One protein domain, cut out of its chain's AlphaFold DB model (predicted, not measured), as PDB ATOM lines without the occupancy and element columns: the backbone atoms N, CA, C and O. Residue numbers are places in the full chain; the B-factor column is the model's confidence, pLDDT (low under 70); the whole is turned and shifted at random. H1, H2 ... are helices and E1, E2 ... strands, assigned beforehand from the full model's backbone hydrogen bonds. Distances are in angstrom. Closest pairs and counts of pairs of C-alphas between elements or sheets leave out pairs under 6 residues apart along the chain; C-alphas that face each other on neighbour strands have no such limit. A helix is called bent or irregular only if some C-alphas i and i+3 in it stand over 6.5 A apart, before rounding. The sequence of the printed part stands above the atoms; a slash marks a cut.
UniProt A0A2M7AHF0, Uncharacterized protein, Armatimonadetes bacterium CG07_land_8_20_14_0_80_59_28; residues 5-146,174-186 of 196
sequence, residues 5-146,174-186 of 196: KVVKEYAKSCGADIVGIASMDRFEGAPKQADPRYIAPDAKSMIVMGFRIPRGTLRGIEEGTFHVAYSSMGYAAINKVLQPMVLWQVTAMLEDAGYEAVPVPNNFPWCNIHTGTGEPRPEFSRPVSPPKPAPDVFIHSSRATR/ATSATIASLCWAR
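Overview. This is residues 5 to 146 and 174 to 186 of the 196 residues of an uncharacterized protein of Armatimonadetes bacterium CG07_land_8_20_14_0_80_59_28 (UniProt A0A2M7AHF0). A strongly twisted sheet of four strands has the long, slightly bent helix H4 and the shorter H1 over one face, while the little helix H5 lies over the opposite face. At one end of the longest axis H3 and the first arm of H4 make a helical hairpin, with H3 beyond the sheet; a long winding stretch without named elements, residues 103 to 141, makes a loop-built part of the domain. The printed part has 155 residues, in order H1 E1 H2 E2 H3 H4 E3 H5 E4; the sheet order is E1 - E2 - E4 - E3, all antiparallel, and the class is mixed, helices and strands. It is compact, with a radius of gyration of the C-alphas of 16.8 A and spans of 54 by 40 by 25 A.

Arrangement. Edge strand E1, residues 18 to 23, pairs with E2, residues 45 to 52, through N 20 and O 48 at 2.8 A. E2 pairs with E4, residues 175 to 184, through N 49 and O 178 at 2.8 A. E4 pairs with edge strand E3, residues 100 to 102, through N 100 and O 184 at 2.7 A. H4, residues 68 to 96, was assigned by its hydrogen bonds as one helix but is bent, with C-alphas 80 and 83 6.7 A apart; its arms H4a, residues 68 to 80, and H4b, residues 83 to 96, stand at a shallow tilt of 20 degrees. H4b runs along the strands at a height over the sheet of 8.0 A, and its closest C-alphas to E4 are Leu 87 and Ala 180, 6.4 A. On the same face, H1, residues 5 to 14, touches residues 86 to 90 of H4b at a steep tilt of 42 degrees, opposite ways, closest at the C-alphas of Cys 14 and Val 86, 5.5 A. H3, residues 55 to 62, is not on the sheet; it forms a hairpin with H4a, closest at the C-alphas of Thr 57 and Tyr 70, 4.7 A. H3 is irregular, but only just: C-alphas 57 and 60 are 6.6 A apart. E2, H3, H4 and E3 form a split strand-helix-strand unit, two strands running the same way with E4 between them, and its crossover is right-handed. H5, residues 142 to 145, is on the opposite face from H1 and touches H2, residues 24 to 27, which only grazes the sheet; their closest C-alphas are those of Arg 26 and Arg 143, 6.8 A. Every O i to N i+4 pair is within hydrogen-bond range in H1 and H4b, against 6 of 9 in H4a and 1 of 4 in H3, where 4 of 5 O i to N i+3 pairs are; H2 and H5 are too short for an i+4 pair.

Along the chain. H1 begins at C-alpha 5, (98.537, 152.270, 64.829), and is 14.3 A long. E1 measures 17.0 A, E2 23.1 A, H3 10.9 A, H4a 15.7 A and H4b 19.9 A; H4b ends at C-alpha 96, (88.198, 149.784, 78.040). E4, 27.1 A, ends at C-alpha 184, (90.574, 139.255, 71.500).

Size, cuts and confidence. The C-alphas farthest apart, Glu 63 and Ser 129, are 54.1 A apart. Residues 147 to 173 are not printed, and C-alphas 146 and 174 are 15.9 A apart across this cut. The links H2 to E2, 17 residues, and E3 to H5, 39 residues, are long. The mean pLDDT of the printed part is 81.7; residues 115 to 116, 140 to 146 and 174 to 186 are under 70, and E4 has a mean of 31.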
ATOM      1  N   LYS A   5      97.776 151.022  64.687       95.06
ATOM      2  CA  LYS A   5      98.537 152.270  64.829       95.06
ATOM      3  C   LYS A   5      98.331 152.889  66.213       95.06
ATOM      4  O   LYS A   5      99.319 153.150  66.890       95.06
ATOM      5  N   VAL A   6      97.077 153.028  66.647       95.38
ATOM      6  CA  VAL A   6      96.723 153.593  67.962       95.38
ATOM      7  C   VAL A   6      97.319 152.757  69.091       95.38
ATOM      8  O   VAL A   6      97.940 153.305  69.994       95.38
ATOM      9  N   VAL A   7      97.225 151.426  69.003       94.44
ATOM     10  CA  VAL A   7      97.809 150.517  70.004       94.44
ATOM     11  C   VAL A   7      99.325 150.706  70.107       94.44
ATOM     12  O   VAL A   7      99.867 150.798  71.206       94.44
ATOM     13  N   LYS A   8     100.026 150.800  68.968       95.38
ATOM     14  CA  LYS A   8     101.483 151.007  68.942       95.38
ATOM     15  C   LYS A   8     101.885 152.378  69.477       95.38
ATOM     16  O   LYS A   8     102.909 152.473  70.144       95.38
ATOM     17  N   GLU A   9     101.133 153.424  69.154       96.75
ATOM     18  CA  GLU A   9     101.388 154.784  69.639       96.75
ATOM     19  C   GLU A   9     101.173 154.876  71.150       96.75
ATOM     20  O   GLU A   9     102.049 155.375  71.853       96.75
ATOM     21  N   TYR A  10     100.084 154.296  71.655       96.38
ATOM     22  CA  TYR A  10      99.780 154.261  73.082       96.38
ATOM     23  C   TYR A  10     100.814 153.453  73.877       96.38
ATOM     24  O   TYR A  10     101.390 153.939  74.844       96.38
ATOM     25  N   ALA A  11     101.154 152.242  73.426       95.25
ATOM     26  CA  ALA A  11     102.182 151.437  74.085       95.25
ATOM     27  C   ALA A  11     103.548 152.154  74.130       95.25
ATOM     28  O   ALA A  11     104.268 152.063  75.127       95.25
ATOM     29  N   LYS A  12     103.890 152.922  73.084       95.94
ATOM     30  CA  LYS A  12     105.094 153.764  73.082       95.94
ATOM     31  C   LYS A  12     105.002 154.924  74.067       95.94
ATOM     32  O   LYS A  12     105.979 155.185  74.762       95.94
ATOM     33  N   SER A  13     103.851 155.594  74.170       97.00
ATOM     34  CA  SER A  13     103.668 156.670  75.153       97.00
ATOM     35  C   SER A  13     103.714 156.164  76.597       97.00
ATOM     36  O   SER A  13     104.136 156.901  77.481       97.00
ATOM     37  N   CYS A  14     103.342 154.903  76.834       94.88
ATOM     38  CA  CYS A  14     103.443 154.247  78.138       94.88
ATOM     39  C   CYS A  14     104.884 153.858  78.522       94.88
ATOM     40  O   CYS A  14     105.156 153.641  79.700       94.88
ATOM     41  N   GLY A  15     105.813 153.771  77.559       92.62
ATOM     42  CA  GLY A  15     107.233 153.497  77.816       92.62
ATOM     43  C   GLY A  15     107.837 152.310  77.062       92.62
ATOM     44  O   GLY A  15     108.973 151.939  77.351       92.62
ATOM     45  N   ALA A  16     107.124 151.697  76.109       94.00
ATOM     46  CA  ALA A  16     107.731 150.724  75.199       94.00
ATOM     47  C   ALA A  16     108.579 151.431  74.125       94.00
ATOM     48  O   ALA A  16     108.119 152.365  73.473       94.00
ATOM     49  N   ASP A  17     109.796 150.953  73.864       92.06
ATOM     50  CA  ASP A  17     110.653 151.537  72.823       92.06
ATOM     51  C   ASP A  17     110.263 151.047  71.422       92.06
ATOM     52  O   ASP A  17     110.286 151.793  70.438       92.06
ATOM     53  N   ILE A  18     109.874 149.775  71.319       93.38
ATOM     54  CA  ILE A  18     109.424 149.157  70.072       93.38
ATOM     55  C   ILE A  18     108.200 148.288  70.324       93.38
ATOM     56  O   ILE A  18     108.120 147.584  71.326       93.38
ATOM     57  N   VAL A  19     107.245 148.327  69.394       93.94
ATOM     58  CA  VAL A  19     105.989 147.580  69.506       93.94
ATOM     59  C   VAL A  19     105.711 146.849  68.198       93.94
ATOM     60  O   VAL A  19     105.625 147.463  67.130       93.94
ATOM     61  N   GLY A  20     105.580 145.530  68.287       91.81
ATOM     62  CA  GLY A  20     105.163 144.638  67.211       91.81
ATOM     63  C   GLY A  20     103.760 144.100  67.467       91.81
ATOM     64  O   GLY A  20     103.327 144.011  68.608       91.81
ATOM     65  N   ILE A  21     103.046 143.744  66.403       91.94
ATOM     66  CA  ILE A  21     101.785 143.001  66.490       91.94
ATOM     67  C   ILE A  21     101.912 141.836  65.514       91.94
ATOM     68  O   ILE A  21     102.287 142.040  64.356       91.94
ATOM     69  N   ALA A  22     101.677 140.628  66.005       88.56
ATOM     70  CA  ALA A  22     101.833 139.379  65.277       88.56
ATOM     71  C   ALA A  22     100.497 138.628  65.243       88.56
ATOM     72  O   ALA A  22      99.826 138.562  66.268       88.56
ATOM     73  N   SER A  23     100.131 138.039  64.097       90.12
ATOM     74  CA  SER A  23      99.009 137.083  64.041       90.12
ATOM     75  C   SER A  23      99.339 135.838  64.867       90.12
ATOM     76  O   SER A  23     100.493 135.384  64.881       90.12
ATOM     77  N   MET A  24      98.318 135.269  65.505       86.62
ATOM     78  CA  MET A  24      98.421 134.026  66.269       86.62
ATOM     79  C   MET A  24      98.754 132.799  65.407       86.62
ATOM     80  O   MET A  24      99.315 131.831  65.922       86.62
ATOM     81  N   ASP A  25      98.556 132.870  64.088       87.50
ATOM     82  CA  ASP A  25      98.927 131.800  63.144       87.50
ATOM     83  C   ASP A  25     100.438 131.504  63.156       87.50
ATOM     84  O   ASP A  25     100.881 130.393  62.876       87.50
ATOM     85  N   ARG A  26     101.270 132.475  63.559       84.56
ATOM     86  CA  ARG A  26     102.734 132.301  63.661       84.56
ATOM     87  C   ARG A  26     103.162 131.271  64.709       84.56
ATOM     88  O   ARG A  26     104.311 130.815  64.691       84.56
ATOM     89  N   PHE A  27     102.263 130.931  65.628       83.50
ATOM     90  CA  PHE A  27     102.493 129.942  66.677       83.50
ATOM     91  C   PHE A  27     102.071 128.534  66.267       83.50
ATOM     92  O   PHE A  27     102.231 127.597  67.048       83.50
ATOM     93  N   GLU A  28     101.605 128.346  65.031       84.88
ATOM     94  CA  GLU A  28     101.331 127.016  64.512       84.88
ATOM     95  C   GLU A  28     102.587 126.124  64.541       84.88
ATOM     96  O   GLU A  28     103.706 126.538  64.213       84.88
ATOM     97  N   GLY A  29     102.420 124.897  65.041       83.00
ATOM     98  CA  GLY A  29     103.521 123.956  65.255       83.00
ATOM     99  C   GLY A  29     104.476 124.332  66.397       83.00
ATOM    100  O   GLY A  29     105.599 123.828  66.445       83.00
ATOM    101  N   ALA A  30     104.102 125.243  67.301       84.19
ATOM    102  CA  ALA A  30     104.831 125.423  68.552       84.19
ATOM    103  C   ALA A  30     104.600 124.232  69.508       84.19
ATOM    104  O   ALA A  30     103.520 123.634  69.497       84.19
ATOM    105  N   PRO A  31     105.594 123.867  70.344       85.75
ATOM    106  CA  PRO A  31     105.378 122.908  71.422       85.75
ATOM    107  C   PRO A  31     104.207 123.358  72.294       85.75
ATOM    108  O   PRO A  31     104.116 124.538  72.620       85.75
ATOM    109  N   LYS A  32     103.337 122.433  72.717       86.25
ATOM    110  CA  LYS A  32     102.122 122.772  73.487       86.25
ATOM    111  C   LYS A  32     102.420 123.608  74.733       86.25
ATOM    112  O   LYS A  32     101.685 124.537  75.043       86.25
ATOM    113  N   GLN A  33     103.528 123.306  75.409       85.31
ATOM    114  CA  GLN A  33     103.958 123.996  76.625       85.31
ATOM    115  C   GLN A  33     104.568 125.388  76.362       85.31
ATOM    116  O   GLN A  33     104.893 126.101  77.310       85.31
ATOM    117  N   ALA A  34     104.683 125.788  75.090       83.31
ATOM    118  CA  ALA A  34     105.167 127.091  74.652       83.31
ATOM    119  C   ALA A  34     104.289 127.780  73.594       83.31
ATOM    120  O   ALA A  34     104.712 128.763  72.977       83.31
ATOM    121  N   ASP A  35     103.076 127.271  73.374       87.44
ATOM    122  CA  ASP A  35     102.134 127.797  72.393       87.44
ATOM    123  C   ASP A  35     101.096 128.702  73.089       87.44
ATOM    124  O   ASP A  35     100.285 128.218  73.886       87.44
ATOM    125  N   PRO A  36     101.093 130.018  72.799       87.06
ATOM    126  CA  PRO A  36     100.203 130.979  73.445       87.06
ATOM    127  C   PRO A  36      98.718 130.737  73.140       87.06
ATOM    128  O   PRO A  36      97.862 131.195  73.895       87.06
ATOM    129  N   ARG A  37      98.388 129.971  72.090       87.06
ATOM    130  CA  ARG A  37      97.003 129.598  71.762       87.06
ATOM    131  C   ARG A  37      96.358 128.726  72.842       87.06
ATOM    132  O   ARG A  37      95.140 128.669  72.926       87.06
ATOM    133  N   TYR A  38      97.142 128.068  73.701       88.81
ATOM    134  CA  TYR A  38      96.591 127.346  74.856       88.81
ATOM    135  C   TYR A  38      96.275 128.252  76.051       88.81
ATOM    136  O   TYR A  38      95.580 127.807  76.961       88.81
ATOM    137  N   ILE A  39      96.769 129.494  76.056       88.19
ATOM    138  CA  ILE A  39      96.454 130.498  77.081       88.19
ATOM    139  C   ILE A  39      95.187 131.253  76.677       88.19
ATOM    140  O   ILE A  39      94.257 131.354  77.469       88.19
ATOM    141  N   ALA A  40      95.138 131.735  75.433       88.19
ATOM    142  CA  ALA A  40      93.988 132.431  74.867       88.19
ATOM    143  C   ALA A  40      93.698 131.887  73.451       88.19
ATOM    144  O   ALA A  40      94.276 132.383  72.480       88.19
ATOM    145  N   PRO A  41      92.846 130.852  73.310       85.81
ATOM    146  CA  PRO A  41      92.606 130.184  72.026       85.81
ATOM    147  C   PRO A  41      91.890 131.067  71.003       85.81
ATOM    148  O   PRO A  41      92.120 130.913  69.807       85.81
ATOM    149  N   ASP A  42      91.075 132.013  71.472       85.94
ATOM    150  CA  ASP A  42      90.314 132.930  70.618       85.94
ATOM    151  C   ASP A  42      91.110 134.196  70.237       85.94
ATOM    152  O   ASP A  42      90.634 135.032  69.462       85.94
ATOM    153  N   ALA A  43      92.334 134.356  70.758       87.81
ATOM    154  CA  ALA A  43      93.181 135.495  70.428       87.81
ATOM    155  C   ALA A  43      93.526 135.498  68.932       87.81
ATOM    156  O   ALA A  43      93.916 134.481  68.358       87.81
ATOM    157  N   LYS A  44      93.417 136.669  68.299       88.00
ATOM    158  CA  LYS A  44      93.774 136.854  66.878       88.00
ATOM    159  C   LYS A  44      95.185 137.385  66.715       88.00
ATOM    160  O   LYS A  44      95.893 137.035  65.771       88.00
ATOM    161  N   SER A  45      95.596 138.222  67.657       89.88
ATOM    162  CA  SER A  45      96.876 138.895  67.615       89.88
ATOM    163  C   SER A  45      97.567 138.877  68.969       89.88
ATOM    164  O   SER A  45      96.951 138.815  70.036       89.88
ATOM    165  N   MET A  46      98.891 138.931  68.897       90.25
ATOM    166  CA  MET A  46      99.775 139.081  70.032       90.25
ATOM    167  C   MET A  46     100.577 140.360  69.860       90.25
ATOM    168  O   MET A  46     101.270 140.552  68.853       90.25
ATOM    169  N   ILE A  47     100.479 141.242  70.845       92.50
ATOM    170  CA  ILE A  47     101.249 142.480  70.887       92.50
ATOM    171  C   ILE A  47     102.613 142.138  71.496       92.50
ATOM    172  O   ILE A  47     102.721 141.300  72.374       92.50
ATOM    173  N   VAL A  48     103.708 142.724  71.037       91.88
ATOM    174  CA  VAL A  48     105.051 142.458  71.577       91.88
ATOM    175  C   VAL A  48     105.717 143.789  71.841       91.88
ATOM    176  O   VAL A  48     105.731 144.640  70.955       91.88
ATOM    177  N   MET A  49     106.273 143.972  73.034       92.25
ATOM    178  CA  MET A  49     106.877 145.226  73.475       92.25
ATOM    179  C   MET A  49     108.353 145.015  73.818       92.25
ATOM    180  O   MET A  49     108.720 144.228  74.689       92.25
ATOM    181  N   GLY A  50     109.227 145.720  73.110       91.12
ATOM    182  CA  GLY A  50     110.652 145.747  73.403       91.12
ATOM    183  C   GLY A  50     111.006 146.955  74.256       91.12
ATOM    184  O   GLY A  50     110.536 148.065  73.995       91.12
ATOM    185  N   PHE A  51     111.869 146.717  75.239       91.44
ATOM    186  CA  PHE A  51     112.386 147.730  76.149       91.44
ATOM    187  C   PHE A  51     113.908 147.783  76.014       91.44
ATOM    188  O   PHE A  51     114.586 146.749  76.035       91.44
ATOM    189  N   ARG A  52     114.452 148.985  75.838       90.56
ATOM    190  CA  ARG A  52     115.887 149.218  75.700       90.56
ATOM    191  C   ARG A  52     116.547 149.204  77.070       90.56
ATOM    192  O   ARG A  52     116.063 149.822  78.014       90.56
ATOM    193  N   ILE A  53     117.709 148.569  77.155       89.56
ATOM    194  CA  ILE A  53     118.587 148.725  78.313       89.56
ATOM    195  C   ILE A  53     119.325 150.064  78.153       89.56
ATOM    196  O   ILE A  53     119.995 150.260  77.131       89.56
ATOM    197  N   PRO A  54     119.217 151.009  79.105       88.25
ATOM    198  CA  PRO A  54     119.898 152.291  78.988       88.25
ATOM    199  C   PRO A  54     121.417 152.105  78.942       88.25
ATOM    200  O   PRO A  54     122.004 151.473  79.814       88.25
ATOM    201  N   ARG A  55     122.090 152.713  77.958       88.31
ATOM    202  CA  ARG A  55     123.544 152.558  77.755       88.31
ATOM    203  C   ARG A  55     124.379 152.884  79.000       88.31
ATOM    204  O   ARG A  55     125.416 152.260  79.224       88.31
ATOM    205  N   GLY A  56     123.914 153.838  79.808       88.00
ATOM    206  CA  GLY A  56     124.572 154.254  81.045       88.00
ATOM    207  C   GLY A  56     124.691 153.140  82.086       88.00
ATOM    208  O   GLY A  56     125.676 153.111  82.818       88.00
ATOM    209  N   THR A  57     123.775 152.162  82.110       88.31
ATOM    210  CA  THR A  57     123.853 151.050  83.075       88.31
ATOM    211  C   THR A  57     125.029 150.115  82.795       88.31
ATOM    212  O   THR A  57     125.441 149.374  83.679       88.31
ATOM    213  N   LEU A  58     125.577 150.145  81.575       88.81
ATOM    214  CA  LEU A  58     126.738 149.348  81.178       88.81
ATOM    215  C   LEU A  58     128.067 150.032  81.513       88.81
ATOM    216  O   LEU A  58     129.089 149.356  81.580       88.81
ATOM    217  N   ARG A  59     128.070 151.349  81.775       89.69
ATOM    218  CA  ARG A  59     129.312 152.098  82.015       89.69
ATOM    219  C   ARG A  59     130.082 151.560  83.219       89.69
ATOM    220  O   ARG A  59     131.294 151.426  83.159       89.69
ATOM    221  N   GLY A  60     129.376 151.189  84.285       88.25
ATOM    222  CA  GLY A  60     129.997 150.609  85.474       88.25
ATOM    223  C   GLY A  60     130.670 149.256  85.230       88.25
ATOM    224  O   GLY A  60     131.608 148.931  85.946       88.25
ATOM    225  N   ILE A  61     130.223 148.492  84.225       89.12
ATOM    226  CA  ILE A  61     130.876 147.244  83.807       89.12
ATOM    227  C   ILE A  61     132.146 147.556  83.013       89.12
ATOM    228  O   ILE A  61     133.171 146.926  83.237       89.12
ATOM    229  N   GLU A  62     132.082 148.534  82.110       90.94
ATOM    230  CA  GLU A  62     133.209 148.933  81.252       90.94
ATOM    231  C   GLU A  62     134.369 149.527  82.048       90.94
ATOM    232  O   GLU A  62     135.522 149.238  81.758       90.94
ATOM    233  N   GLU A  63     134.054 150.309  83.077       92.06
ATOM    234  CA  GLU A  63     135.043 150.878  83.998       92.06
ATOM    235  C   GLU A  63     135.431 149.902  85.126       92.06
ATOM    236  O   GLU A  63     136.301 150.213  85.932       92.06
ATOM    237  N   GLY A  64     134.766 148.743  85.237       90.31
ATOM    238  CA  GLY A  64     135.037 147.735  86.272       90.31
ATOM    239  C   GLY A  64     134.690 148.156  87.706       90.31
ATOM    240  O   GLY A  64     135.237 147.608  88.658       90.31
ATOM    241  N   THR A  65     133.814 149.148  87.884       90.31
ATOM    242  CA  THR A  65     133.553 149.785  89.190       90.31
ATOM    243  C   THR A  65     132.138 149.569  89.716       90.31
ATOM    244  O   THR A  65     131.946 149.411  90.919       90.31
ATOM    245  N   PHE A  66     131.120 149.566  88.849       89.19
ATOM    246  CA  PHE A  66     129.717 149.643  89.276       89.19
ATOM    247  C   PHE A  66     128.794 148.712  88.481       89.19
ATOM    248  O   PHE A  66     127.847 149.126  87.812       89.19
ATOM    249  N   HIS A  67     129.064 147.410  88.574       87.62
ATOM    250  CA  HIS A  67     128.318 146.357  87.872       87.62
ATOM    251  C   HIS A  67     126.836 146.281  88.275       87.62
ATOM    252  O   HIS A  67     125.985 145.907  87.466       87.62
ATOM    253  N   VAL A  68     126.506 146.664  89.515       92.19
ATOM    254  CA  VAL A  68     125.134 146.582  90.039       92.19
ATOM    255  C   VAL A  68     124.157 147.477  89.275       92.19
ATOM    256  O   VAL A  68     122.976 147.139  89.223       92.19
ATOM    257  N   ALA A  69     124.606 148.554  88.614       89.31
ATOM    258  CA  ALA A  69     123.741 149.396  87.779       89.31
ATOM    259  C   ALA A  69     123.045 148.605  86.666       89.31
ATOM    260  O   ALA A  69     121.855 148.798  86.417       89.31
ATOM    261  N   TYR A  70     123.772 147.697  86.010       88.88
ATOM    262  CA  TYR A  70     123.205 146.838  84.978       88.88
ATOM    263  C   TYR A  70     122.197 145.858  85.572       88.88
ATOM    264  O   TYR A  70     121.063 145.796  85.105       88.88
ATOM    265  N   SER A  71     122.576 145.127  86.620       87.25
ATOM    266  CA  SER A  71     121.708 144.101  87.205       87.25
ATOM    267  C   SER A  71     120.437 144.693  87.820       87.25
ATOM    268  O   SER A  71     119.360 144.130  87.642       87.25
ATOM    269  N   SER A  72     120.544 145.840  88.500       90.19
ATOM    270  CA  SER A  72     119.420 146.522  89.154       90.19
ATOM    271  C   SER A  72     118.577 147.326  88.162       90.19
ATOM    272  O   SER A  72     117.467 146.918  87.836       90.19
ATOM    273  N   MET A  73     119.098 148.440  87.646       90.00
ATOM    274  CA  MET A  73     118.343 149.390  86.824       90.00
ATOM    275  C   MET A  73     118.216 148.961  85.362       90.00
ATOM    276  O   MET A  73     117.231 149.301  84.712       90.00
ATOM    277  N   GLY A  74     119.191 148.215  84.836       86.75
ATOM    278  CA  GLY A  74     119.169 147.734  83.455       86.75
ATOM    279  C   GLY A  74     118.275 146.510  83.268       86.75
ATOM    280  O   GLY A  74     117.361 146.525  82.457       86.75
ATOM    281  N   TYR A  75     118.523 145.435  84.013       86.62
ATOM    282  CA  TYR A  75     117.846 144.158  83.805       86.62
ATOM    283  C   TYR A  75     116.635 143.979  84.728       86.62
ATOM    284  O   TYR A  75     115.514 143.799  84.243       86.62
ATOM    285  N   ALA A  76     116.824 144.034  86.051       88.88
ATOM    286  CA  ALA A  76     115.757 143.726  87.002       88.88
ATOM    287  C   ALA A  76     114.624 144.759  86.969       88.88
ATOM    288  O   ALA A  76     113.466 144.370  86.850       88.88
ATOM    289  N   ALA A  77     114.936 146.056  87.012       90.38
ATOM    290  CA  ALA A  77     113.939 147.125  87.021       90.38
ATOM    291  C   ALA A  77     113.092 147.133  85.742       90.38
ATOM    292  O   ALA A  77     111.876 147.308  85.818       90.38
ATOM    293  N   ILE A  78     113.692 146.859  84.578       91.44
ATOM    294  CA  ILE A  78     112.926 146.728  83.334       91.44
ATOM    295  C   ILE A  78     111.937 145.566  83.443       91.44
ATOM    296  O   ILE A  78     110.746 145.765  83.234       91.44
ATOM    297  N   ASN A  79     112.407 144.375  83.823       88.94
ATOM    298  CA  ASN A  79     111.592 143.157  83.839       88.94
ATOM    299  C   ASN A  79     110.566 143.093  84.984       88.94
ATOM    300  O   ASN A  79     109.580 142.368  84.874       88.94
ATOM    301  N   LYS A  80     110.817 143.774  86.105       89.31
ATOM    302  CA  LYS A  80     109.977 143.712  87.314       89.31
ATOM    303  C   LYS A  80     109.120 144.954  87.537       89.31
ATOM    304  O   LYS A  80     108.156 144.857  88.284       89.31
ATOM    305  N   VAL A  81     109.463 146.090  86.927       91.81
ATOM    306  CA  VAL A  81     108.770 147.367  87.163       91.81
ATOM    307  C   VAL A  81     108.272 147.968  85.858       91.81
ATOM    308  O   VAL A  81     107.068 147.967  85.626       91.81
ATOM    309  N   LEU A  82     109.170 148.440  84.985       91.94
ATOM    310  CA  LEU A  82     108.777 149.199  83.790       91.94
ATOM    311  C   LEU A  82     107.825 148.394  82.907       91.94
ATOM    312  O   LEU A  82     106.727 148.840  82.591       91.94
ATOM    313  N   GLN A  83     108.232 147.186  82.539       91.75
ATOM    314  CA  GLN A  83     107.460 146.352  81.637       91.75
ATOM    315  C   GLN A  83     106.096 145.943  82.205       91.75
ATOM    316  O   GLN A  83     105.121 146.120  81.478       91.75
ATOM    317  N   PRO A  84     105.972 145.433  83.450       92.12
ATOM    318  CA  PRO A  84     104.663 145.179  84.049       92.12
ATOM    319  C   PRO A  84     103.755 146.412  84.076       92.12
ATOM    320  O   PRO A  84     102.578 146.298  83.752       92.12
ATOM    321  N   MET A  85     104.303 147.595  84.377       95.00
ATOM    322  CA  MET A  85     103.527 148.837  84.386       95.00
ATOM    323  C   MET A  85     103.006 149.204  82.991       95.00
ATOM    324  O   MET A  85     101.828 149.523  82.847       95.00
ATOM    325  N   VAL A  86     103.852 149.123  81.958       94.88
ATOM    326  CA  VAL A  86     103.424 149.356  80.566       94.88
ATOM    327  C   VAL A  86     102.393 148.316  80.137       94.88
ATOM    328  O   VAL A  86     101.398 148.655  79.501       94.88
ATOM    329  N   LEU A  87     102.608 147.053  80.504       93.44
ATOM    330  CA  LEU A  87     101.710 145.956  80.174       93.44
ATOM    331  C   LEU A  87     100.315 146.189  80.761       93.44
ATOM    332  O   LEU A  87      99.352 146.136  80.009       93.44
ATOM    333  N   TRP A  88     100.208 146.543  82.045       94.50
ATOM    334  CA  TRP A  88      98.925 146.877  82.671       94.50
ATOM    335  C   TRP A  88      98.209 148.041  81.990       94.50
ATOM    336  O   TRP A  88      97.010 147.951  81.752       94.50
ATOM    337  N   GLN A  89      98.925 149.109  81.629       96.00
ATOM    338  CA  GLN A  89      98.312 150.257  80.954       96.00
ATOM    339  C   GLN A  89      97.759 149.889  79.577       96.00
ATOM    340  O   GLN A  89      96.667 150.322  79.212       96.00
ATOM    341  N   VAL A  90      98.509 149.100  78.803       94.88
ATOM    342  CA  VAL A  90      98.072 148.646  77.479       94.88
ATOM    343  C   VAL A  90      96.895 147.687  77.606       94.88
ATOM    344  O   VAL A  90      95.934 147.837  76.863       94.88
ATOM    345  N   THR A  91      96.934 146.746  78.552       94.69
ATOM    346  CA  THR A  91      95.819 145.830  78.825       94.69
ATOM    347  C   THR A  91      94.552 146.593  79.197       94.69
ATOM    348  O   THR A  91      93.535 146.384  78.545       94.69
ATOM    349  N   ALA A  92      94.625 147.538  80.139       94.56
ATOM    350  CA  ALA A  92      93.476 148.354  80.529       94.56
ATOM    351  C   ALA A  92      92.881 149.117  79.334       94.56
ATOM    352  O   ALA A  92      91.678 149.094  79.121       94.56
ATOM    353  N   MET A  93      93.726 149.708  78.480       94.81
ATOM    354  CA  MET A  93      93.261 150.398  77.271       94.81
ATOM    355  C   MET A  93      92.537 149.464  76.287       94.81
ATOM    356  O   MET A  93      91.560 149.874  75.657       94.81
ATOM    357  N   LEU A  94      93.000 148.218  76.141       93.12
ATOM    358  CA  LEU A  94      92.331 147.213  75.309       93.12
ATOM    359  C   LEU A  94      90.965 146.833  75.899       93.12
ATOM    360  O   LEU A  94      89.975 146.806  75.166       93.12
ATOM    361  N   GLU A  95      90.908 146.602  77.210       91.75
ATOM    362  CA  GLU A  95      89.688 146.230  77.934       91.75
ATOM    363  C   GLU A  95      88.643 147.348  77.925       91.75
ATOM    364  O   GLU A  95      87.482 147.092  77.601       91.75
ATOM    365  N   ASP A  96      89.058 148.597  78.137       93.75
ATOM    366  CA  ASP A  96      88.198 149.784  78.040       93.75
ATOM    367  C   ASP A  96      87.617 149.964  76.627       93.75
ATOM    368  O   ASP A  96      86.514 150.482  76.444       93.75
ATOM    369  N   ALA A  97      88.343 149.506  75.602       90.38
ATOM    370  CA  ALA A  97      87.882 149.492  74.217       90.38
ATOM    371  C   ALA A  97      87.005 148.267  73.870       90.38
ATOM    372  O   ALA A  97      86.571 148.138  72.721       90.38
ATOM    373  N   GLY A  98      86.725 147.389  74.840       90.06
ATOM    374  CA  GLY A  98      85.878 146.204  74.691       90.06
ATOM    375  C   GLY A  98      86.605 144.957  74.179       90.06
ATOM    376  O   GLY A  98      85.957 144.047  73.652       90.06
ATOM    377  N   TYR A  99      87.935 144.914  74.293       89.81
ATOM    378  CA  TYR A  99      88.752 143.760  73.925       89.81
ATOM    379  C   TYR A  99      89.255 143.030  75.175       89.81
ATOM    380  O   TYR A  99      89.810 143.635  76.080       89.81
ATOM    381  N   GLU A 100      89.117 141.712  75.209       89.56
ATOM    382  CA  GLU A 100      89.735 140.860  76.221       89.56
ATOM    383  C   GLU A 100      91.238 140.778  75.964       89.56
ATOM    384  O   GLU A 100      91.654 140.463  74.846       89.56
ATOM    385  N   ALA A 101      92.067 141.044  76.975       89.81
ATOM    386  CA  ALA A 101      93.506 140.965  76.806       89.81
ATOM    387  C   ALA A 101      94.212 140.253  77.966       89.81
ATOM    388  O   ALA A 101      94.046 140.617  79.120       89.81
ATOM    389  N   VAL A 102      95.070 139.268  77.669       91.06
ATOM    390  CA  VAL A 102      95.817 138.517  78.694       91.06
ATOM    391  C   VAL A 102      97.240 139.062  78.811       91.06
ATOM    392  O   VAL A 102      98.047 138.803  77.912       91.06
ATOM    393  N   PRO A 103      97.583 139.805  79.880       90.12
ATOM    394  CA  PRO A 103      98.929 140.322  80.080       90.12
ATOM    395  C   PRO A 103      99.898 139.184  80.414       90.12
ATOM    396  O   PRO A 103      99.720 138.471  81.398       90.12
ATOM    397  N   VAL A 104     100.967 139.043  79.628       88.44
ATOM    398  CA  VAL A 104     102.024 138.054  79.879       88.44
ATOM    399  C   VAL A 104     103.367 138.767  80.057       88.44
ATOM    400  O   VAL A 104     103.862 139.343  79.094       88.44
ATOM    401  N   PRO A 105     103.976 138.765  81.253       84.81
ATOM    402  CA  PRO A 105     105.283 139.379  81.465       84.81
ATOM    403  C   PRO A 105     106.422 138.480  80.959       84.81
ATOM    404  O   PRO A 105     106.274 137.264  80.859       84.81
ATOM    405  N   ASN A 106     107.609 139.056  80.726       79.75
ATOM    406  CA  ASN A 106     108.811 138.263  80.414       79.75
ATOM    407  C   ASN A 106     109.221 137.379  81.587       79.75
ATOM    408  O   ASN A 106     109.688 136.253  81.438       79.75
ATOM    409  N   ASN A 107     109.114 137.956  82.780       74.38
ATOM    410  CA  ASN A 107     109.611 137.358  83.996       74.38
ATOM    411  C   ASN A 107     108.512 136.537  84.657       74.38
ATOM    412  O   ASN A 107     107.848 136.998  85.587       74.38
ATOM    413  N   PHE A 108     108.350 135.315  84.160       72.06
ATOM    414  CA  PHE A 108     107.369 134.360  84.647       72.06
ATOM    415  C   PHE A 108     108.072 133.092  85.170       72.06
ATOM    416  O   PHE A 108     108.175 132.098  84.455       72.06
ATOM    417  N   PRO A 109     108.623 133.118  86.402       70.62
ATOM    418  CA  PRO A 109     109.392 131.997  86.960       70.62
ATOM    419  C   PRO A 109     108.519 130.808  87.395       70.62
ATOM    420  O   PRO A 109     109.048 129.726  87.660       70.62
ATOM    421  N   TRP A 110     107.201 131.017  87.465       74.94
ATOM    422  CA  TRP A 110     106.200 130.054  87.932       74.94
ATOM    423  C   TRP A 110     105.538 129.266  86.801       74.94
ATOM    424  O   TRP A 110     104.462 128.717  86.986       74.94
ATOM    425  N   CYS A 111     106.188 129.179  85.637       81.25
ATOM    426  CA  CYS A 111     105.759 128.275  84.579       81.25
ATOM    427  C   CYS A 111     106.112 126.812  84.861       81.25
ATOM    428  O   CYS A 111     107.050 126.495  85.603       81.25
ATOM    429  N   ASN A 112     105.407 125.915  84.170       83.88
ATOM    430  CA  ASN A 112     105.701 124.481  84.167       83.88
ATOM    431  C   ASN A 112     107.016 124.141  83.438       83.88
ATOM    432  O   ASN A 112     107.375 122.981  83.337       83.88
ATOM    433  N   ILE A 113     107.755 125.120  82.917       82.12
ATOM    434  CA  ILE A 113     109.055 124.893  82.283       82.12
ATOM    435  C   ILE A 113     110.157 125.482  83.163       82.12
ATOM    436  O   ILE A 113     110.056 126.602  83.660       82.12
ATOM    437  N   HIS A 114     111.263 124.764  83.326       76.88
ATOM    438  CA  HIS A 114     112.479 125.344  83.871       76.88
ATOM    439  C   HIS A 114     113.003 126.443  82.948       76.88
ATOM    440  O   HIS A 114     113.499 126.172  81.861       76.88
ATOM    441  N   THR A 115     112.983 127.692  83.410       68.56
ATOM    442  CA  THR A 115     113.461 128.849  82.633       68.56
ATOM    443  C   THR A 115     114.935 128.757  82.219       68.56
ATOM    444  O   THR A 115     115.326 129.390  81.243       68.56
ATOM    445  N   GLY A 116     115.749 127.968  82.934       69.44
ATOM    446  CA  GLY A 116     117.159 127.728  82.607       69.44
ATOM    447  C   GLY A 116     117.424 126.525  81.691       69.44
ATOM    448  O   GLY A 116     118.355 126.586  80.895       69.44
ATOM    449  N   THR A 117     116.635 125.447  81.786       73.44
ATOM    450  CA  THR A 117     116.884 124.194  81.039       73.44
ATOM    451  C   THR A 117     115.871 123.923  79.929       73.44
ATOM    452  O   THR A 117     116.158 123.149  79.028       73.44
ATOM    453  N   GLY A 118     114.701 124.561  79.957       74.00
ATOM    454  CA  GLY A 118     113.605 124.288  79.027       74.00
ATOM    455  C   GLY A 118     112.820 123.008  79.336       74.00
ATOM    456  O   GLY A 118     111.866 122.709  78.620       74.00
ATOM    457  N   GLU A 119     113.177 122.288  80.403       81.31
ATOM    458  CA  GLU A 119     112.548 121.017  80.772       81.31
ATOM    459  C   GLU A 119     111.219 121.215  81.519       81.31
ATOM    460  O   GLU A 119     111.110 122.152  82.322       81.31
ATOM    461  N   PRO A 120     110.215 120.344  81.307       81.38
ATOM    462  CA  PRO A 120     108.978 120.351  82.080       81.38
ATOM    463  C   PRO A 120     109.216 120.115  83.578       81.38
ATOM    464  O   PRO A 120     110.138 119.405  83.972       81.38
ATOM    465  N   ARG A 121     108.330 120.669  84.405       83.00
ATOM    466  CA  ARG A 121     108.315 120.571  85.869       83.00
ATOM    467  C   ARG A 121     107.104 119.760  86.328       83.00
ATOM    468  O   ARG A 121     106.073 120.348  86.673       83.00
ATOM    469  N   PRO A 122     107.174 118.420  86.309       80.50
ATOM    470  CA  PRO A 122     106.037 117.572  86.665       80.50
ATOM    471  C   PRO A 122     105.559 117.781  88.113       80.50
ATOM    472  O   PRO A 122     104.386 117.557  88.404       80.50
ATOM    473  N   GLU A 123     106.432 118.239  89.009       84.00
ATOM    474  CA  GLU A 123     106.114 118.538  90.407       84.00
ATOM    475  C   GLU A 123     105.408 119.887  90.627       84.00
ATOM    476  O   GLU A 123     104.806 120.084  91.680       84.00
ATOM    477  N   PHE A 124     105.430 120.803  89.649       81.06
ATOM    478  CA  PHE A 124     104.792 122.123  89.768       81.06
ATOM    479  C   PHE A 124     103.331 122.111  89.327       81.06
ATOM    480  O   PHE A 124     102.468 122.666  90.007       81.06
ATOM    481  N   SER A 125     103.036 121.506  88.176       83.44
ATOM    482  CA  SER A 125     101.664 121.418  87.683       83.44
ATOM    483  C   SER A 125     101.455 120.186  86.807       83.44
ATOM    484  O   SER A 125     102.382 119.642  86.206       83.44
ATOM    485  N   ARG A 126     100.201 119.725  86.755       83.50
ATOM    486  CA  ARG A 126      99.776 118.560  85.972       83.50
ATOM    487  C   ARG A 126      98.683 118.952  84.978       83.50
ATOM    488  O   ARG A 126      97.835 119.777  85.329       83.50
ATOM    489  N   PRO A 127      98.659 118.373  83.766       85.50
ATOM    490  CA  PRO A 127      97.605 118.634  82.794       85.50
ATOM    491  C   PRO A 127      96.212 118.365  83.363       85.50
ATOM    492  O   PRO A 127      95.972 117.334  83.988       85.50
ATOM    493  N   VAL A 128      95.275 119.271  83.086       85.75
ATOM    494  CA  VAL A 128      93.857 119.099  83.460       85.75
ATOM    495  C   VAL A 128      93.194 117.993  82.627       85.75
ATOM    496  O   VAL A 128      92.231 117.369  83.056       85.75
ATOM    497  N   SER A 129      93.717 117.731  81.426       85.00
ATOM    498  CA  SER A 129      93.258 116.660  80.540       85.00
ATOM    499  C   SER A 129      94.409 116.188  79.642       85.00
ATOM    500  O   SER A 129      95.217 117.040  79.262       85.00
ATOM    501  N   PRO A 130      94.445 114.912  79.203       79.19
ATOM    502  CA  PRO A 130      95.528 114.362  78.379       79.19
ATOM    503  C   PRO A 130      95.935 115.180  77.134       79.19
ATOM    504  O   PRO A 130      97.126 115.237  76.834       79.19
ATOM    505  N   PRO A 131      95.017 115.838  76.387       84.06
ATOM    506  CA  PRO A 131      95.417 116.598  75.203       84.06
ATOM    507  C   PRO A 131      95.988 117.993  75.503       84.06
ATOM    508  O   PRO A 131      96.604 118.577  74.604       84.06
ATOM    509  N   LYS A 132      95.793 118.537  76.713       84.44
ATOM    510  CA  LYS A 132      96.166 119.915  77.076       84.44
ATOM    511  C   LYS A 132      97.573 119.980  77.688       84.44
ATOM    512  O   LYS A 132      97.991 119.012  78.320       84.44
ATOM    513  N   PRO A 133      98.301 121.101  77.524       86.69
ATOM    514  CA  PRO A 133      99.530 121.333  78.275       86.69
ATOM    515  C   PRO A 133      99.251 121.402  79.780       86.69
ATOM    516  O   PRO A 133      98.109 121.596  80.216       86.69
ATOM    517  N   ALA A 134     100.305 121.252  80.579       87.62
ATOM    518  CA  ALA A 134     100.222 121.553  81.999       87.62
ATOM    519  C   ALA A 134      99.937 123.061  82.191       87.62
ATOM    520  O   ALA A 134     100.379 123.861  81.356       87.62
ATOM    521  N   PRO A 135      99.199 123.464  83.244       85.56
ATOM    522  CA  PRO A 135      98.991 124.872  83.583       85.56
ATOM    523  C   PRO A 135     100.306 125.658  83.647       85.56
ATOM    524  O   PRO A 135     101.363 125.073  83.879       85.56
ATOM    525  N   ASP A 136     100.228 126.974  83.445       84.25
ATOM    526  CA  ASP A 136     101.385 127.880  83.414       84.25
ATOM    527  C   ASP A 136     102.304 127.641  82.199       84.25
ATOM    528  O   ASP A 136     103.503 127.359  82.301       84.25
ATOM    529  N   VAL A 137     101.698 127.744  81.010       84.56
ATOM    530  CA  VAL A 137     102.352 127.658  79.692       84.56
ATOM    531  C   VAL A 137     103.362 128.800  79.524       84.56
ATOM    532  O   VAL A 137     103.036 129.967  79.738       84.56
ATOM    533  N   PHE A 138     104.592 128.481  79.110       82.50
ATOM    534  CA  PHE A 138     105.669 129.464  78.963       82.50
ATOM    535  C   PHE A 138     105.847 129.893  77.508       82.50
ATOM    536  O   PHE A 138     106.361 129.141  76.685       82.50
ATOM    537  N   ILE A 139     105.477 131.126  77.173       79.69
ATOM    538  CA  ILE A 139     105.493 131.591  75.784       79.69
ATOM    539  C   ILE A 139     106.917 131.931  75.332       79.69
ATOM    540  O   ILE A 139     107.600 132.764  75.928       79.69
ATOM    541  N   HIS A 140     107.350 131.357  74.207       69.31
ATOM    542  CA  HIS A 140     108.642 131.700  73.619       69.31
ATOM    543  C   HIS A 140     108.536 132.885  72.637       69.31
ATOM    544  O   HIS A 140     108.049 132.756  71.511       69.31
ATOM    545  N   SER A 141     109.051 134.051  73.047       59.84
ATOM    546  CA  SER A 141     108.932 135.344  72.341       59.84
ATOM    547  C   SER A 141     109.578 135.412  70.962       59.84
ATOM    548  O   SER A 141     109.149 136.205  70.120       59.84
ATOM    549  N   SER A 142     110.572 134.569  70.678       59.91
ATOM    550  CA  SER A 142     111.331 134.665  69.429       59.91
ATOM    551  C   SER A 142     110.512 134.326  68.176       59.91
ATOM    552  O   SER A 142     110.813 134.832  67.097       59.91
ATOM    553  N   ARG A 143     109.442 133.524  68.281       63.69
ATOM    554  CA  ARG A 143     108.566 133.218  67.126       63.69
ATOM    555  C   ARG A 143     107.667 134.396  66.745       63.69
ATOM    556  O   ARG A 143     107.328 134.556  65.576       63.69
ATOM    557  N   ALA A 144     107.359 135.259  67.710       56.81
ATOM    558  CA  ALA A 144     106.602 136.485  67.487       56.81
ATOM    559  C   ALA A 144     107.414 137.542  66.726       56.81
ATOM    560  O   ALA A 144     106.868 138.298  65.924       56.81
ATOM    561  N   THR A 145     108.723 137.604  66.993       56.03
ATOM    562  CA  THR A 145     109.610 138.680  66.530       56.03
ATOM    563  C   THR A 145     110.415 138.328  65.281       56.03
ATOM    564  O   THR A 145     110.872 139.230  64.577       56.03
ATOM    565  N   ARG A 146     110.586 137.038  64.958       55.03
ATOM    566  CA  ARG A 146     111.281 136.612  63.733       55.03
ATOM    567  C   ARG A 146     110.492 137.036  62.488       55.03
ATOM    568  O   ARG A 146     109.305 136.733  62.332       55.03
ATOM    569  N   ALA A 174     121.669 144.842  73.342       23.80
ATOM    570  CA  ALA A 174     120.913 143.877  74.125       23.80
ATOM    571  C   ALA A 174     119.455 144.351  74.213       23.80
ATOM    572  O   ALA A 174     119.077 145.137  75.080       23.80
ATOM    573  N   THR A 175     118.639 143.916  73.257       25.38
ATOM    574  CA  THR A 175     117.200 144.170  73.245       25.38
ATOM    575  C   THR A 175     116.543 143.057  74.050       25.38
ATOM    576  O   THR A 175     116.513 141.909  73.610       25.38
ATOM    577  N   SER A 176     116.031 143.371  75.241       26.45
ATOM    578  CA  SER A 176     115.149 142.451  75.962       26.45
ATOM    579  C   SER A 176     113.789 142.479  75.258       26.45
ATOM    580  O   SER A 176     112.974 143.378  75.458       26.45
ATOM    581  N   ALA A 177     113.581 141.541  74.332       25.05
ATOM    582  CA  ALA A 177     112.309 141.376  73.642       25.05
ATOM    583  C   ALA A 177     111.322 140.691  74.588       25.05
ATOM    584  O   ALA A 177     111.539 139.545  74.977       25.05
ATOM    585  N   THR A 178     110.241 141.381  74.945       30.55
ATOM    586  CA  THR A 178     109.187 140.811  75.782       30.55
ATOM    587  C   THR A 178     107.837 140.838  75.084       30.55
ATOM    588  O   THR A 178     107.472 141.791  74.406       30.55
ATOM    589  N   ILE A 179     107.095 139.747  75.238       36.38
ATOM    590  CA  ILE A 179     105.736 139.582  74.732       36.38
ATOM    591  C   ILE A 179     104.769 140.422  75.562       36.38
ATOM    592  O   ILE A 179     104.920 140.538  76.767       36.38
ATOM    593  N   ALA A 180     103.787 141.015  74.903       37.09
ATOM    594  CA  ALA A 180     102.685 141.733  75.509       37.09
ATOM    595  C   ALA A 180     101.350 141.082  75.123       37.09
ATOM    596  O   ALA A 180     101.292 140.156  74.319       37.09
ATOM    597  N   SER A 181     100.291 141.567  75.761       33.25
ATOM    598  CA  SER A 181      98.919 141.070  75.736       33.25
ATOM    599  C   SER A 181      98.482 140.256  74.507       33.25
ATOM    600  O   SER A 181      98.517 140.745  73.373       33.25
ATOM    601  N   LEU A 182      97.984 139.041  74.761       33.81
ATOM    602  CA  LEU A 182      97.100 138.311  73.842       33.81
ATOM    603  C   LEU A 182      95.767 139.052  73.805       33.81
ATOM    604  O   LEU A 182      95.175 139.180  74.863       33.81
ATOM    605  N   CYS A 183      95.321 139.562  72.657       26.91
ATOM    606  CA  CYS A 183      94.106 140.380  72.555       26.91
ATOM    607  C   CYS A 183      93.018 139.669  71.727       26.91
ATOM    608  O   CYS A 183      93.294 139.140  70.643       26.91
ATOM    609  N   TRP A 184      91.774 139.682  72.214       33.00
ATOM    610  CA  TRP A 184      90.574 139.255  71.500       33.00
ATOM    611  C   TRP A 184      89.430 140.269  71.608       33.00
ATOM    612  O   TRP A 184      89.248 140.940  72.611       33.00
ATOM    613  N   ALA A 185      88.614 140.350  70.558       26.94
ATOM    614  CA  ALA A 185      87.360 141.090  70.524       26.94
ATOM    615  C   ALA A 185      86.191 140.132  70.796       26.94
ATOM    616  O   ALA A 185      85.736 139.453  69.871       26.94
ATOM    617  N   ARG A 186      85.662 140.105  72.023       27.78
ATOM    618  CA  ARG A 186      84.365 139.475  72.314       27.78
ATOM    619  C   ARG A 186      83.340 140.544  72.677       27.78
ATOM    620  O   ARG A 186      82.937 140.679  73.823       27.78
TER     621      ARG A 186